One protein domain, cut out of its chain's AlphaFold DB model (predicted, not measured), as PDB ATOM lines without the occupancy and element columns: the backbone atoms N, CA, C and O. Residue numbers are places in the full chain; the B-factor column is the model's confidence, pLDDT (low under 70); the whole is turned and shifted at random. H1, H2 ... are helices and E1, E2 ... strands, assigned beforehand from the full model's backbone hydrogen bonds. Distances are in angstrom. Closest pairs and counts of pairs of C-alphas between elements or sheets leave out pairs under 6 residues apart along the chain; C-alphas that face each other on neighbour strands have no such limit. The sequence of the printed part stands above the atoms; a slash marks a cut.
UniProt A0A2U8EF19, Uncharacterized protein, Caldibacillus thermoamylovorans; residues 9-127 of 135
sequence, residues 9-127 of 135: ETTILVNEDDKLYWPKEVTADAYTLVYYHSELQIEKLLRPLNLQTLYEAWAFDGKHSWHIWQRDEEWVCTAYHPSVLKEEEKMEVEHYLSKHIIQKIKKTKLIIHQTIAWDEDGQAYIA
ATOM      1  N   GLU A   9     138.344  14.805  38.872       76.81
ATOM      2  CA  GLU A   9     137.303  15.599  38.220       76.81
ATOM      3  C   GLU A   9     137.248  15.231  36.738       76.81
ATOM      4  O   GLU A   9     138.285  15.068  36.095       76.81
ATOM      5  N   THR A  10     136.042  15.076  36.193       80.38
ATOM      6  CA  THR A  10     135.835  14.674  34.799       80.38
ATOM      7  C   THR A  10     135.128  15.781  34.030       80.38
ATOM      8  O   THR A  10     134.063  16.239  34.443       80.38
ATOM      9  N   THR A  11     135.692  16.168  32.889       88.31
ATOM     10  CA  THR A  11     135.193  17.257  32.045       88.31
ATOM     11  C   THR A  11     135.064  16.780  30.604       88.31
ATOM     12  O   THR A  11     136.014  16.231  30.049       88.31
ATOM     13  N   ILE A  12     133.906  17.011  29.981       88.19
ATOM     14  CA  ILE A  12     133.716  16.780  28.542       88.19
ATOM     15  C   ILE A  12     134.453  17.881  27.781       88.19
ATOM     16  O   ILE A  12     134.282  19.071  28.060       88.19
ATOM     17  N   LEU A  13     135.287  17.480  26.828       89.94
ATOM     18  CA  LEU A  13     136.058  18.387  25.998       89.94
ATOM     19  C   LEU A  13     135.303  18.710  24.710       89.94
ATOM     20  O   LEU A  13     134.725  17.837  24.069       89.94
ATOM     21  N   VAL A  14     135.363  19.980  24.314       87.94
ATOM     22  CA  VAL A  14     134.835  20.444  23.029       87.94
ATOM     23  C   VAL A  14     135.962  20.422  22.003       87.94
ATOM     24  O   VAL A  14     137.067  20.904  22.261       87.94
ATOM     25  N   ASN A  15     135.677  19.851  20.841       84.56
ATOM     26  CA  ASN A  15     136.561  19.846  19.689       84.56
ATOM     27  C   ASN A  15     136.291  21.039  18.759       84.56
ATOM     28  O   ASN A  15     135.156  21.484  18.608       84.56
ATOM     29  N   GLU A  16     137.337  21.521  18.087       87.19
ATOM     30  CA  GLU A  16     137.241  22.543  17.035       87.19
ATOM     31  C   GLU A  16     138.118  22.114  15.852       87.19
ATOM     32  O   GLU A  16     139.301  21.827  16.039       87.19
ATOM     33  N   ASP A  17     137.561  22.073  14.637       83.75
ATOM     34  CA  ASP A  17     138.292  21.801  13.385       83.75
ATOM     35  C   ASP A  17     139.244  20.583  13.445       83.75
ATOM     36  O   ASP A  17     140.449  20.705  13.206       83.75
ATOM     37  N   ASP A  18     138.716  19.404  13.797       87.25
ATOM     38  CA  ASP A  18     139.467  18.140  13.960       87.25
ATOM     39  C   ASP A  18     140.591  18.178  15.011       87.25
ATOM     40  O   ASP A  18     141.462  17.298  15.060       87.25
ATOM     41  N   LYS A  19     140.576  19.181  15.889       91.75
ATOM     42  CA  LYS A  19     141.527  19.314  16.987       91.75
ATOM     43  C   LYS A  19     140.838  19.238  18.332       91.75
ATOM     44  O   LYS A  19     139.729  19.734  18.527       91.75
ATOM     45  N   LEU A  20     141.567  18.665  19.279       92.69
ATOM     46  CA  LEU A  20     141.223  18.678  20.688       92.69
ATOM     47  C   LEU A  20     142.255  19.499  21.447       92.69
ATOM     48  O   LEU A  20     143.460  19.356  21.237       92.69
ATOM     49  N   TYR A  21     141.785  20.371  22.327       93.31
ATOM     50  CA  TYR A  21     142.654  21.222  23.125       93.31
ATOM     51  C   TYR A  21     142.785  20.653  24.528       93.31
ATOM     52  O   TYR A  21     141.826  20.133  25.100       93.31
ATOM     53  N   TRP A  22     143.984  20.784  25.087       92.06
ATOM     54  CA  TRP A  22     144.200  20.506  26.496       92.06
ATOM     55  C   TRP A  22     143.328  21.432  27.359       92.06
ATOM     56  O   TRP A  22     143.164  22.607  27.006       92.06
ATOM     57  N   PRO A  23     142.802  20.938  28.495       90.88
ATOM     58  CA  PRO A  23     142.184  21.789  29.503       90.88
ATOM     59  C   PRO A  23     143.115  22.938  29.910       90.88
ATOM     60  O   PRO A  23     144.340  22.789  29.922       90.88
ATOM     61  N   LYS A  24     142.544  24.090  30.274       89.12
ATOM     62  CA  LYS A  24     143.322  25.288  30.652       89.12
ATOM     63  C   LYS A  24     144.108  25.093  31.950       89.12
ATOM     64  O   LYS A  24     145.028  25.854  32.232       89.12
ATOM     65  N   GLU A  25     143.713  24.098  32.730       88.06
ATOM     66  CA  GLU A  25     144.306  23.678  33.989       88.06
ATOM     67  C   GLU A  25     145.643  22.954  33.780       88.06
ATOM     68  O   GLU A  25     146.465  22.931  34.695       88.06
ATOM     69  N   VAL A  26     145.884  22.393  32.586       86.94
ATOM     70  CA  VAL A  26     147.153  21.736  32.257       86.94
ATOM     71  C   VAL A  26     148.251  22.788  32.160       86.94
ATOM     72  O   VAL A  26     148.172  23.738  31.375       86.94
ATOM     73  N   THR A  27     149.304  22.624  32.954       84.19
ATOM     74  CA  THR A  27     150.384  23.604  33.028       84.19
ATOM     75  C   THR A  27     151.317  23.518  31.818       84.19
ATOM     76  O   THR A  27     151.560  22.454  31.250       84.19
ATOM     77  N   ALA A  28     151.892  24.656  31.419       80.44
ATOM     78  CA  ALA A  28     152.764  24.737  30.244       80.44
ATOM     79  C   ALA A  28     154.085  23.949  30.380       80.44
ATOM     80  O   ALA A  28     154.765  23.726  29.381       80.44
ATOM     81  N   ASP A  29     154.472  23.572  31.598       77.88
ATOM     82  CA  ASP A  29     155.657  22.768  31.903       77.88
ATOM     83  C   ASP A  29     155.366  21.265  32.035       77.88
ATOM     84  O   ASP A  29     156.313  20.482  32.195       77.88
ATOM     85  N   ALA A  30     154.095  20.861  31.926       83.31
ATOM     86  CA  ALA A  30     153.692  19.465  31.933       83.31
ATOM     87  C   ALA A  30     154.349  18.695  30.779       83.31
ATOM     88  O   ALA A  30     154.469  19.165  29.642       83.31
ATOM     89  N   TYR A  31     154.763  17.469  31.073       83.38
ATOM     90  CA  TYR A  31     155.046  16.501  30.027       83.38
ATOM     91  C   TYR A  31     153.727  15.953  29.505       83.38
ATOM     92  O   TYR A  31     152.813  15.673  30.273       83.38
ATOM     93  N   THR A  32     153.659  15.773  28.198       86.50
ATOM     94  CA  THR A  32     152.562  15.102  27.515       86.50
ATOM     95  C   THR A  32     153.038  13.760  26.991       86.50
ATOM     96  O   THR A  32     154.200  13.614  26.605       86.50
ATOM     97  N   LEU A  33     152.137  12.788  26.991       84.50
ATOM     98  CA  LEU A  33     152.290  11.452  26.437       84.50
ATOM     99  C   LEU A  33     151.044  11.189  25.593       84.50
ATOM    100  O   LEU A  33     149.955  11.029  26.132       84.50
ATOM    101  N   VAL A  34     151.186  11.222  24.273       87.44
ATOM    102  CA  VAL A  34     150.059  11.205  23.338       87.44
ATOM    103  C   VAL A  34     150.126   9.969  22.460       87.44
ATOM    104  O   VAL A  34     151.133   9.741  21.786       87.44
ATOM    105  N   TYR A  35     149.042   9.202  22.455       82.88
ATOM    106  CA  TYR A  35     148.900   7.966  21.704       82.88
ATOM    107  C   TYR A  35     148.103   8.243  20.434       82.88
ATOM    108  O   TYR A  35     146.898   8.492  20.478       82.88
ATOM    109  N   TYR A  36     148.788   8.184  19.297       82.00
ATOM    110  CA  TYR A  36     148.185   8.261  17.974       82.00
ATOM    111  C   TYR A  36     148.250   6.907  17.261       82.00
ATOM    112  O   TYR A  36     149.112   6.084  17.560       82.00
ATOM    113  N   HIS A  37     147.407   6.717  16.242       78.00
ATOM    114  CA  HIS A  37     147.326   5.513  15.406       78.00
ATOM    115  C   HIS A  37     148.679   4.882  15.038       78.00
ATOM    116  O   HIS A  37     148.828   3.662  15.087       78.00
ATOM    117  N   SER A  38     149.664   5.702  14.671       73.19
ATOM    118  CA  SER A  38     150.968   5.248  14.178       73.19
ATOM    119  C   SER A  38     152.148   5.634  15.066       73.19
ATOM    120  O   SER A  38     153.299   5.410  14.676       73.19
ATOM    121  N   GLU A  39     151.909   6.291  16.201       73.56
ATOM    122  CA  GLU A  39     152.992   6.815  17.026       73.56
ATOM    123  C   GLU A  39     152.594   7.129  18.467       73.56
ATOM    124  O   GLU A  39     151.507   7.620  18.752       73.56
ATOM    125  N   LEU A  40     153.552   6.930  19.366       77.94
ATOM    126  CA  LEU A  40     153.535   7.460  20.720       77.94
ATOM    127  C   LEU A  40     154.462   8.672  20.788       77.94
ATOM    128  O   LEU A  40     155.657   8.557  20.503       77.94
ATOM    129  N   GLN A  41     153.929   9.824  21.183       80.12
ATOM    130  CA  GLN A  41     154.696  11.056  21.337       80.12
ATOM    131  C   GLN A  41     154.857  11.422  22.811       80.12
ATOM    132  O   GLN A  41     153.887  11.422  23.554       80.12
ATOM    133  N   ILE A  42     156.069  11.796  23.218       81.25
ATOM    134  CA  ILE A  42     156.348  12.376  24.536       81.25
ATOM    135  C   ILE A  42     156.981  13.743  24.335       81.25
ATOM    136  O   ILE A  42     158.097  13.818  23.819       81.25
ATOM    137  N   GLU A  43     156.298  14.816  24.726       81.44
ATOM    138  CA  GLU A  43     156.787  16.188  24.558       81.44
ATOM    139  C   GLU A  43     156.399  17.107  25.714       81.44
ATOM    140  O   GLU A  43     155.429  16.875  26.422       81.44
ATOM    141  N   LYS A  44     157.173  18.172  25.917       78.06
ATOM    142  CA  LYS A  44     156.981  19.137  27.014       78.06
ATOM    143  C   LYS A  44     156.120  20.346  26.628       78.06
ATOM    144  O   LYS A  44     156.207  21.397  27.249       78.06
ATOM    145  N   LEU A  45     155.417  20.246  25.506       77.62
ATOM    146  CA  LEU A  45     154.720  21.351  24.868       77.62
ATOM    147  C   LEU A  45     153.258  20.965  24.673       77.62
ATOM    148  O   LEU A  45     152.971  19.955  24.040       77.62
ATOM    149  N   LEU A  46     152.347  21.805  25.157       84.00
ATOM    150  CA  LEU A  46     150.913  21.623  24.952       84.00
ATOM    151  C   LEU A  46     150.535  22.058  23.536       84.00
ATOM    152  O   LEU A  46     150.347  23.243  23.255       84.00
ATOM    153  N   ARG A  47     150.459  21.093  22.620       87.75
ATOM    154  CA  ARG A  47     149.910  21.298  21.275       87.75
ATOM    155  C   ARG A  47     148.475  20.784  21.203       87.75
ATOM    156  O   ARG A  47     148.161  19.817  21.897       87.75
ATOM    157  N   PRO A  48     147.625  21.380  20.347       91.88
ATOM    158  CA  PRO A  48     146.348  20.773  20.005       91.88
ATOM    159  C   PRO A  48     146.564  19.352  19.473       91.88
ATOM    160  O   PRO A  48     147.490  19.114  18.690       91.88
ATOM    161  N   LEU A  49     145.719  18.426  19.909       92.31
ATOM    162  CA  LEU A  49     145.767  17.013  19.563       92.31
ATOM    163  C   LEU A  49     144.976  16.767  18.278       92.31
ATOM    164  O   LEU A  49     143.886  17.311  18.115       92.31
ATOM    165  N   ASN A  50     145.516  15.955  17.370       90.50
ATOM    166  CA  ASN A  50     144.830  15.609  16.123       90.50
ATOM    167  C   ASN A  50     143.827  14.473  16.352       90.50
ATOM    168  O   ASN A  50     144.238  13.323  16.513       90.50
ATOM    169  N   LEU A  51     142.532  14.787  16.300       89.12
ATOM    170  CA  LEU A  51     141.453  13.850  16.616       89.12
ATOM    171  C   LEU A  51     141.370  12.650  15.683       89.12
ATOM    172  O   LEU A  51     141.059  11.556  16.140       89.12
ATOM    173  N   GLN A  52     141.674  12.826  14.397       87.06
ATOM    174  CA  GLN A  52     141.507  11.765  13.396       87.06
ATOM    175  C   GLN A  52     142.384  10.542  13.683       87.06
ATOM    176  O   GLN A  52     142.092   9.436  13.235       87.06
ATOM    177  N   THR A  53     143.481  10.754  14.406       83.62
ATOM    178  CA  THR A  53     144.458   9.717  14.727       83.62
ATOM    179  C   THR A  53     144.617   9.497  16.223       83.62
ATOM    180  O   THR A  53     145.430   8.658  16.590       83.62
ATOM    181  N   LEU A  54     143.938  10.266  17.081       85.56
ATOM    182  CA  LEU A  54     144.114  10.218  18.534       85.56
ATOM    183  C   LEU A  54     143.399   9.002  19.125       85.56
ATOM    184  O   LEU A  54     142.236   8.761  18.820       85.56
ATOM    185  N   TYR A  55     144.085   8.284  20.011       85.00
ATOM    186  CA  TYR A  55     143.478   7.257  20.857       85.00
ATOM    187  C   TYR A  55     143.291   7.750  22.286       85.00
ATOM    188  O   TYR A  55     142.183   7.735  22.807       85.00
ATOM    189  N   GLU A  56     144.363   8.241  22.898       86.12
ATOM    190  CA  GLU A  56     144.324   8.874  24.211       86.12
ATOM    191  C   GLU A  56     145.516   9.814  24.389       86.12
ATOM    192  O   GLU A  56     146.503   9.764  23.645       86.12
ATOM    193  N   ALA A  57     145.440  10.685  25.387       89.06
ATOM    194  CA  ALA A  57     146.542  11.557  25.746       89.06
ATOM    195  C   ALA A  57     146.632  11.750  27.254       89.06
ATOM    196  O   ALA A  57     145.630  11.886  27.945       89.06
ATOM    197  N   TRP A  58     147.853  11.835  27.752       87.62
ATOM    198  CA  TRP A  58     148.154  12.132  29.139       87.62
ATOM    199  C   TRP A  58     148.973  13.410  29.229       87.62
ATOM    200  O   TRP A  58     149.876  13.623  28.421       87.62
ATOM    201  N   ALA A  59     148.701  14.230  30.236       86.75
ATOM    202  CA  ALA A  59     149.594  15.290  30.682       86.75
ATOM    203  C   ALA A  59     149.935  15.085  32.158       86.75
ATOM    204  O   ALA A  59     149.097  14.621  32.928       86.75
ATOM    205  N   PHE A  60     151.161  15.412  32.558       83.44
ATOM    206  CA  PHE A  60     151.617  15.304  33.940       83.44
ATOM    207  C   PHE A  60     152.706  16.334  34.255       83.44
ATOM    208  O   PHE A  60     153.719  16.433  33.560       83.44
ATOM    209  N   ASP A  61     152.511  17.087  35.335       77.25
ATOM    210  CA  ASP A  61     153.444  18.114  35.835       77.25
ATOM    211  C   ASP A  61     154.272  17.616  37.047       77.25
ATOM    212  O   ASP A  61     155.051  18.358  37.645       77.25
ATOM    213  N   GLY A  62     154.111  16.339  37.417       67.44
ATOM    214  CA  GLY A  62     154.713  15.725  38.605       67.44
ATOM    215  C   GLY A  62     153.930  15.956  39.902       67.44
ATOM    216  O   GLY A  62     154.328  15.444  40.942       67.44
ATOM    217  N   LYS A  63     152.829  16.707  39.852       72.06
ATOM    218  CA  LYS A  63     151.881  16.921  40.952       72.06
ATOM    219  C   LYS A  63     150.442  16.644  40.566       72.06
ATOM    220  O   LYS A  63     149.623  16.558  41.454       72.06
ATOM    221  N   HIS A  64     150.107  16.569  39.299       76.38
ATOM    222  CA  HIS A  64     148.774  16.342  38.780       76.38
ATOM    223  C   HIS A  64     148.924  15.548  37.492       76.38
ATOM    224  O   HIS A  64     149.955  15.634  36.811       76.38
ATOM    225  N   SER A  65     147.894  14.784  37.156       81.06
ATOM    226  CA  SER A  65     147.789  14.171  35.841       81.06
ATOM    227  C   SER A  65     146.428  14.442  35.227       81.06
ATOM    228  O   SER A  65     145.422  14.552  35.920       81.06
ATOM    229  N   TRP A  66     146.409  14.562  33.908       87.00
ATOM    230  CA  TRP A  66     145.201  14.732  33.116       87.00
ATOM    231  C   TRP A  66     145.191  13.650  32.055       87.00
ATOM    232  O   TRP A  66     146.167  13.512  31.320       87.00
ATOM    233  N   HIS A  67     144.106  12.893  31.983       85.69
ATOM    234  CA  HIS A  67     143.910  11.831  31.007       85.69
ATOM    235  C   HIS A  67     142.765  12.199  30.086       85.69
ATOM    236  O   HIS A  67     141.639  12.376  30.537       85.69
ATOM    237  N   ILE A  68     143.064  12.308  28.804       89.56
ATOM    238  CA  ILE A  68     142.112  12.522  27.732       89.56
ATOM    239  C   ILE A  68     141.856  11.183  27.049       89.56
ATOM    240  O   ILE A  68     142.785  10.573  26.519       89.56
ATOM    241  N   TRP A  69     140.601  10.757  27.029       84.56
ATOM    242  CA  TRP A  69     140.154   9.479  26.481       84.56
ATOM    243  C   TRP A  69     138.743   9.616  25.910       84.56
ATOM    244  O   TRP A  69     138.088  10.645  26.098       84.56
ATOM    245  N   GLN A  70     138.277   8.599  25.188       83.75
ATOM    246  CA  GLN A  70     136.962   8.620  24.559       83.75
ATOM    247  C   GLN A  70     135.951   7.768  25.337       83.75
ATOM    248  O   GLN A  70     136.230   6.620  25.676       83.75
ATOM    249  N   ARG A  71     134.756   8.317  25.572       80.25
ATOM    250  CA  ARG A  71     133.606   7.629  26.168       80.25
ATOM    251  C   ARG A  71     132.345   7.989  25.394       80.25
ATOM    252  O   ARG A  71     132.054   9.167  25.262       80.25
ATOM    253  N   ASP A  72     131.581   6.997  24.941       84.56
ATOM    254  CA  ASP A  72     130.281   7.225  24.286       84.56
ATOM    255  C   ASP A  72     130.364   8.257  23.132       84.56
ATOM    256  O   ASP A  72     129.527   9.141  23.010       84.56
ATOM    257  N   GLU A  73     131.414   8.151  22.301       82.50
ATOM    258  CA  GLU A  73     131.779   9.082  21.210       82.50
ATOM    259  C   GLU A  73     132.284  10.473  21.647       82.50
ATOM    260  O   GLU A  73     132.825  11.212  20.822       82.50
ATOM    261  N   GLU A  74     132.226  10.806  22.936       88.00
ATOM    262  CA  GLU A  74     132.700  12.072  23.496       88.00
ATOM    263  C   GLU A  74     134.153  11.981  23.975       88.00
ATOM    264  O   GLU A  74     134.598  10.968  24.518       88.00
ATOM    265  N   TRP A  75     134.902  13.073  23.815       90.62
ATOM    266  CA  TRP A  75     136.221  13.205  24.424       90.62
ATOM    267  C   TRP A  75     136.091  13.722  25.846       90.62
ATOM    268  O   TRP A  75     135.470  14.751  26.107       90.62
ATOM    269  N   VAL A  76     136.723  13.013  26.764       88.62
ATOM    270  CA  VAL A  76     136.618  13.237  28.195       88.62
ATOM    271  C   VAL A  76     138.010  13.455  28.757       88.62
ATOM    272  O   VAL A  76     138.931  12.709  28.444       88.62
ATOM    273  N   CYS A  77     138.163  14.470  29.604       89.75
ATOM    274  CA  CYS A  77     139.354  14.664  30.414       89.75
ATOM    275  C   CYS A  77     139.070  14.299  31.869       89.75
ATOM    276  O   CYS A  77     138.211  14.917  32.494       89.75
ATOM    277  N   THR A  78     139.839  13.372  32.428       83.38
ATOM    278  CA  THR A  78     139.879  13.093  33.865       83.38
ATOM    279  C   THR A  78     141.133  13.725  34.466       83.38
ATOM    280  O   THR A  78     142.248  13.367  34.092       83.38
ATOM    281  N   ALA A  79     140.964  14.681  35.376       84.12
ATOM    282  CA  ALA A  79     142.044  15.285  36.150       84.12
ATOM    283  C   ALA A  79     142.210  14.538  37.476       84.12
ATOM    284  O   ALA A  79     141.244  14.393  38.218       84.12
ATOM    285  N   TYR A  80     143.421  14.088  37.790       76.56
ATOM    286  CA  TYR A  80     143.758  13.385  39.024       76.56
ATOM    287  C   TYR A  80     144.599  14.285  39.925       76.56
ATOM    288  O   TYR A  80     145.686  14.741  39.548       76.56
ATOM    289  N   HIS A  81     144.113  14.503  41.148       71.12
ATOM    290  CA  HIS A  81     144.794  15.321  42.145       71.12
ATOM    291  C   HIS A  81     145.364  14.430  43.263       71.12
ATOM    292  O   HIS A  81     144.611  13.871  44.063       71.12
ATOM    293  N   PRO A  82     146.696  14.313  43.412       59.00
ATOM    294  CA  PRO A  82     147.306  13.519  44.471       59.00
ATOM    295  C   PRO A  82     147.089  14.116  45.860       59.00
ATOM    296  O   PRO A  82     147.366  13.447  46.846       59.00
ATOM    297  N   SER A  83     146.542  15.321  46.021       55.06
ATOM    298  CA  SER A  83     146.037  15.752  47.336       55.06
ATOM    299  C   SER A  83     144.941  14.825  47.890       55.06
ATOM    300  O   SER A  83     144.689  14.862  49.091       55.06
ATOM    301  N   VAL A  84     144.342  13.976  47.046       50.88
ATOM    302  CA  VAL A  84     143.195  13.119  47.378       50.88
ATOM    303  C   VAL A  84     143.521  11.613  47.322       50.88
ATOM    304  O   VAL A  84     142.735  10.798  47.799       50.88
ATOM    305  N   LEU A  85     144.687  11.226  46.789       48.94
ATOM    306  CA  LEU A  85     145.137   9.827  46.718       48.94
ATOM    307  C   LEU A  85     145.779   9.373  48.037       48.94
ATOM    308  O   LEU A  85     146.481  10.154  48.693       48.94
ATOM    309  N   LYS A  86     145.589   8.102  48.414       52.31
ATOM    310  CA  LYS A  86     146.320   7.510  49.546       52.31
ATOM    311  C   LYS A  86     147.803   7.390  49.189       52.31
ATOM    312  O   LYS A  86     148.173   7.264  48.027       52.31
ATOM    313  N   GLU A  87     148.669   7.462  50.195       52.81
ATOM    314  CA  GLU A  87     150.132   7.512  50.030       52.81
ATOM    315  C   GLU A  87     150.693   6.322  49.221       52.81
ATOM    316  O   GLU A  87     151.637   6.481  48.452       52.81
ATOM    317  N   GLU A  88     150.039   5.163  49.317       49.84
ATOM    318  CA  GLU A  88     150.348   3.927  48.586       49.84
ATOM    319  C   GLU A  88     150.031   4.032  47.077       49.84
ATOM    320  O   GLU A  88     150.818   3.585  46.247       49.84
ATOM    321  N   GLU A  89     148.933   4.701  46.707       46.59
ATOM    322  CA  GLU A  89     148.481   4.879  45.314       46.59
ATOM    323  C   GLU A  89     149.306   5.949  44.578       46.59
ATOM    324  O   GLU A  89     149.540   5.858  43.371       46.59
ATOM    325  N   LYS A  90     149.815   6.951  45.310       45.66
ATOM    326  CA  LYS A  90     150.732   7.969  44.760       45.66
ATOM    327  C   LYS A  90     152.007   7.348  44.206       45.66
ATOM    328  O   LYS A  90     152.501   7.778  43.165       45.66
ATOM    329  N   MET A  91     152.534   6.342  44.904       41.75
ATOM    330  CA  MET A  91     153.769   5.678  44.511       41.75
ATOM    331  C   MET A  91     153.617   4.894  43.206       41.75
ATOM    332  O   MET A  91     154.541   4.919  42.403       41.75
ATOM    333  N   GLU A  92     152.489   4.231  42.949       43.75
ATOM    334  CA  GLU A  92     152.303   3.486  41.693       43.75
ATOM    335  C   GLU A  92     152.192   4.417  40.477       43.75
ATOM    336  O   GLU A  92     152.819   4.164  39.445       43.75
ATOM    337  N   VAL A  93     151.486   5.544  40.621       43.69
ATOM    338  CA  VAL A  93     151.282   6.524  39.541       43.69
ATOM    339  C   VAL A  93     152.563   7.307  39.223       43.69
ATOM    340  O   VAL A  93     152.907   7.498  38.054       43.69
ATOM    341  N   GLU A  94     153.320   7.739  40.237       42.31
ATOM    342  CA  GLU A  94     154.554   8.506  40.019       42.31
ATOM    343  C   GLU A  94     155.691   7.661  39.415       42.31
ATOM    344  O   GLU A  94     156.561   8.201  38.719       42.31
ATOM    345  N   HIS A  95     155.725   6.348  39.668       41.25
ATOM    346  CA  HIS A  95     156.954   5.566  39.502       41.25
ATOM    347  C   HIS A  95     157.171   4.963  38.109       41.25
ATOM    348  O   HIS A  95     158.326   4.734  37.739       41.25
ATOM    349  N   TYR A  96     156.128   4.737  37.303       44.62
ATOM    350  CA  TYR A  96     156.305   3.942  36.080       44.62
ATOM    351  C   TYR A  96     156.743   4.752  34.848       44.62
ATOM    352  O   TYR A  96     157.637   4.332  34.112       44.62
ATOM    353  N   LEU A  97     156.178   5.943  34.632       46.72
ATOM    354  CA  LEU A  97     156.428   6.722  33.408       46.72
ATOM    355  C   LEU A  97     157.420   7.874  33.604       46.72
ATOM    356  O   LEU A  97     158.177   8.198  32.691       46.72
ATOM    357  N   SER A  98     157.474   8.483  34.791       49.97
ATOM    358  CA  SER A  98     158.173   9.761  34.962       49.97
ATOM    359  C   SER A  98     159.698   9.602  35.041       49.97
ATOM    360  O   SER A  98     160.440  10.208  34.272       49.97
ATOM    361  N   LYS A  99     160.222   8.755  35.931       47.31
ATOM    362  CA  LYS A  99     161.633   8.869  36.339       47.31
ATOM    363  C   LYS A  99     162.628   8.372  35.288       47.31
ATOM    364  O   LYS A  99     163.660   9.003  35.080       47.31
ATOM    365  N   HIS A 100     162.321   7.275  34.594       49.81
ATOM    366  CA  HIS A 100     163.239   6.668  33.620       49.81
ATOM    367  C   HIS A 100     163.175   7.314  32.233       49.81
ATOM    368  O   HIS A 100     164.204   7.447  31.566       49.81
ATOM    369  N   ILE A 101     161.985   7.733  31.800       53.28
ATOM    370  CA  ILE A 101     161.781   8.347  30.487       53.28
ATOM    371  C   ILE A 101     162.249   9.808  30.515       53.28
ATOM    372  O   ILE A 101     163.043  10.203  29.662       53.28
ATOM    373  N   ILE A 102     161.874  10.589  31.538       53.25
ATOM    374  CA  ILE A 102     162.260  12.009  31.653       53.25
ATOM    375  C   ILE A 102     163.782  12.175  31.772       53.25
ATOM    376  O   ILE A 102     164.348  13.080  31.164       53.25
ATOM    377  N   GLN A 103     164.474  11.291  32.501       53.38
ATOM    378  CA  GLN A 103     165.935  11.369  32.654       53.38
ATOM    379  C   GLN A 103     166.705  11.006  31.373       53.38
ATOM    380  O   GLN A 103     167.804  11.518  31.149       53.38
ATOM    381  N   LYS A 104     166.152  10.126  30.526       52.06
ATOM    382  CA  LYS A 104     166.791   9.692  29.272       52.06
ATOM    383  C   LYS A 104     166.447  10.593  28.085       52.06
ATOM    384  O   LYS A 104     167.253  10.721  27.161       52.06
ATOM    385  N   ILE A 105     165.291  11.254  28.106       55.62
ATOM    386  CA  ILE A 105     164.885  12.200  27.071       55.62
ATOM    387  C   ILE A 105     165.614  13.541  27.296       55.62
ATOM    388  O   ILE A 105     165.134  14.450  27.963       55.62
ATOM    389  N   LYS A 106     166.797  13.694  26.684       52.09
ATOM    390  CA  LYS A 106     167.490  14.996  26.536       52.09
ATOM    391  C   LYS A 106     166.913  15.870  25.406       52.09
ATOM    392  O   LYS A 106     167.487  16.902  25.072       52.09
ATOM    393  N   LYS A 107     165.827  15.432  24.764       50.75
ATOM    394  CA  LYS A 107     165.173  16.111  23.637       50.75
ATOM    395  C   LYS A 107     163.829  16.682  24.082       50.75
ATOM    396  O   LYS A 107     163.210  16.172  24.997       50.75
ATOM    397  N   THR A 108     163.337  17.719  23.420       58.12
ATOM    398  CA  THR A 108     161.993  18.267  23.687       58.12
ATOM    399  C   THR A 108     160.859  17.336  23.243       58.12
ATOM    400  O   THR A 108     159.716  17.572  23.626       58.12
ATOM    401  N   LYS A 109     161.180  16.297  22.452       58.59
ATOM    402  CA  LYS A 109     160.242  15.326  21.885       58.59
ATOM    403  C   LYS A 109     160.880  13.940  21.697       58.59
ATOM    404  O   LYS A 109     162.004  13.850  21.192       58.59
ATOM    405  N   LEU A 110     160.157  12.877  22.045       61.53
ATOM    406  CA  LEU A 110     160.413  11.486  21.648       61.53
ATOM    407  C   LEU A 110     159.194  10.978  20.866       61.53
ATOM    408  O   LEU A 110     158.077  11.143  21.337       61.53
ATOM    409  N   ILE A 111     159.408  10.385  19.691       59.81
ATOM    410  CA  ILE A 111     158.353   9.764  18.876       59.81
ATOM    411  C   ILE A 111     158.720   8.295  18.689       59.81
ATOM    412  O   ILE A 111     159.822   7.994  18.224       59.81
ATOM    413  N   ILE A 112     157.823   7.394  19.067       63.38
ATOM    414  CA  ILE A 112     157.980   5.952  18.887       63.38
ATOM    415  C   ILE A 112     156.918   5.497  17.889       63.38
ATOM    416  O   ILE A 112     155.735   5.522  18.206       63.38
ATOM    417  N   HIS A 113     157.331   5.062  16.701       51.56
ATOM    418  CA  HIS A 113     156.427   4.477  15.709       51.56
ATOM    419  C   HIS A 113     156.256   2.981  15.996       51.56
ATOM    420  O   HIS A 113     157.156   2.196  15.692       51.56
ATOM    421  N   GLN A 114     155.148   2.582  16.622       54.81
ATOM    422  CA  GLN A 114     154.817   1.175  16.881       54.81
ATOM    423  C   GLN A 114     153.315   0.924  16.733       54.81
ATOM    424  O   GLN A 114     152.505   1.832  16.898       54.81
ATOM    425  N   THR A 115     152.962  -0.319  16.401       51.22
ATOM    426  CA  THR A 115     151.574  -0.779  16.289       51.22
ATOM    427  C   THR A 115     150.967  -0.920  17.685       51.22
ATOM    428  O   THR A 115     151.541  -1.588  18.545       51.22
ATOM    429  N   ILE A 116     149.822  -0.277  17.909       51.50
ATOM    430  CA  ILE A 116     149.113  -0.268  19.194       51.50
ATOM    431  C   ILE A 116     148.210  -1.506  19.288       51.50
ATOM    432  O   ILE A 116     147.519  -1.849  18.328       51.50
ATOM    433  N   ALA A 117     148.252  -2.183  20.434       52.91
ATOM    434  CA  ALA A 117     147.364  -3.278  20.811       52.91
ATOM    435  C   ALA A 117     146.312  -2.777  21.816       52.91
ATOM    436  O   ALA A 117     146.451  -1.690  22.367       52.91
ATOM    437  N   TRP A 118     145.260  -3.559  22.036       52.91
ATOM    438  CA  TRP A 118     144.146  -3.208  22.920       52.91
ATOM    439  C   TRP A 118     143.887  -4.366  23.874       52.91
ATOM    440  O   TRP A 118     143.962  -5.521  23.441       52.91
ATOM    441  N   ASP A 119     143.655  -4.076  25.153       61.12
ATOM    442  CA  ASP A 119     143.324  -5.104  26.141       61.12
ATOM    443  C   ASP A 119     141.824  -5.433  26.145       61.12
ATOM    444  O   ASP A 119     141.051  -4.927  25.327       61.12
ATOM    445  N   GLU A 120     141.425  -6.347  27.031       50.09
ATOM    446  CA  GLU A 120     140.040  -6.817  27.136       50.09
ATOM    447  C   GLU A 120     139.067  -5.711  27.579       50.09
ATOM    448  O   GLU A 120     137.879  -5.792  27.263       50.09
ATOM    449  N   ASP A 121     139.576  -4.663  28.231       51.47
ATOM    450  CA  ASP A 121     138.813  -3.502  28.689       51.47
ATOM    451  C   ASP A 121     138.812  -2.359  27.653       51.47
ATOM    452  O   ASP A 121     138.201  -1.310  27.867       51.47
ATOM    453  N   GLY A 122     139.455  -2.562  26.497       44.34
ATOM    454  CA  GLY A 122     139.549  -1.567  25.433       44.34
ATOM    455  C   GLY A 122     140.557  -0.458  25.731       44.34
ATOM    456  O   GLY A 122     140.482   0.606  25.116       44.34
ATOM    457  N   GLN A 123     141.512  -0.685  26.635       47.22
ATOM    458  CA  GLN A 123     142.628   0.221  26.865       47.22
ATOM    459  C   GLN A 123     143.752  -0.059  25.859       47.22
ATOM    460  O   GLN A 123     144.183  -1.197  25.648       47.22
ATOM    461  N   ALA A 124     144.237   1.001  25.214       50.03
ATOM    462  CA  ALA A 124     145.356   0.918  24.287       50.03
ATOM    463  C   ALA A 124     146.667   0.648  25.045       50.03
ATOM    464  O   ALA A 124     147.045   1.392  25.947       50.03
ATOM    465  N   TYR A 125     147.421  -0.372  24.636       49.44
ATOM    466  CA  TYR A 125     148.764  -0.652  25.137       49.44
ATOM    467  C   TYR A 125     149.733  -0.983  23.996       49.44
ATOM    468  O   TYR A 125     149.355  -1.384  22.897       49.44
ATOM    469  N   ILE A 126     151.033  -0.821  24.234       50.34
ATOM    470  CA  ILE A 126     152.060  -1.198  23.257       50.34
ATOM    471  C   ILE A 126     152.417  -2.671  23.475       50.34
ATOM    472  O   ILE A 126     153.014  -3.026  24.492       50.34
ATOM    473  N   ALA A 127     152.085  -3.540  22.517       43.31
ATOM    474  CA  ALA A 127     152.585  -4.911  22.506       43.31
ATOM    475  C   ALA A 127     154.080  -4.901  22.138       43.31
ATOM    476  O   ALA A 127     154.453  -4.825  20.968       43.31
TER     477      ALA A 127
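Overview. This is residues 9 to 127 of the 135 residues of an uncharacterized protein of Caldibacillus thermoamylovorans (UniProt A0A2U8EF19). One broad, twisted sheet of seven strands makes the body, with the long link of residues 13 to 30 passing over one face and the small hairpin of E8 and E9 lying off the opposite face. Two short helices, H1 and H2, follow one another past one end of the strands; H2 only grazes the sheet, and residues 84 to 89, of which 87 to 89 belong to H1, stick out. The printed part has 119 residues, with nine named strands and two named helices in the order E1 E2 E3 E4 E5 E6 H1 H2 E7 E8 E9, and its class is mixed, helices and strands. The large sheet has the order E1 - E6 - E5 - E4 - E2 - E3 - E7, all antiparallel, and E8 - E9 is a second antiparallel sheet. The whole is compact, with a radius of gyration of the C-alphas of 14.2 A, and spans 38 by 33 by 30 A.

Arrangement. E1, residues 9 to 12, is an edge strand of the large sheet and the antiparallel neighbour of E6, residues 74 to 80, with N 11 and O 77 2.8 A apart, within hydrogen-bond range. After E1, residues 15 to 16 pair with 19 to 20, and 19 to 20 pair with 49 to 50, both antiparallel. E2, residues 31 to 36, and E3, residues 39 to 43, form a hairpin at 166 degrees, with N 34 and O 41 2.8 A apart. E4, residues 54 to 60, is the antiparallel neighbour of E2 at 170 degrees, with N 33 and O 58 2.8 A apart. E5, residues 65 to 71, forms a hairpin with E4, with N 68 and O 57 2.7 A apart, and another with E6, with N 67 and O 78 2.9 A apart. E4, E5 and E6 are a meander, each strand the antiparallel neighbour of the one before. H1, residues 87 to 95, is not on the sheet. H2, residues 98 to 104, only grazes the sheet with its residues 98 to 102, and H1 and H2 meet only through their link. Of the O i to N i+4 pairs, 3 of 5 in H1 and 2 of 3 in H2 are within hydrogen-bond range. E7, residues 109 to 112, is the other edge strand, antiparallel to E3 at 163 degrees, with N 42 and O 110 2.8 A apart. E8, residues 116 to 118, and E9, residues 124 to 126, form a hairpin, with N 117 and O 125 2.8 A apart. The closest C-alphas of E4 and E9, those of Tyr 55 and Ala 124, are 7.4 A apart; E8 and E4 are apart.

Along the chain. E1 begins with C-alpha 9 at (137.303, 15.599, 38.220). From first to last C-alpha, E2 measures 16.1 A, E3 12.6 A, E4 17.9 A, E5 18.4 A and E6 19.1 A. H1 begins with C-alpha 87 at (150.132, 7.512, 50.030) and measures 12.7 A. E9 ends with C-alpha 126 at (152.060, -1.198, 23.257).

Size, cuts and confidence. The two C-alphas farthest apart, those of Asp 17 and Glu 88, are 41.3 A apart. The printed part has no cut. The link from E1 to E2, with 18 residues, is long. From edge to edge of the large sheet the strands' lines turn by 75 degrees; its C-alphas lie up to 4.5 A off the best plane, and it is twisted. The mean pLDDT of the printed part is 71.4; residue 62 and residues 82 to 127 are under 70.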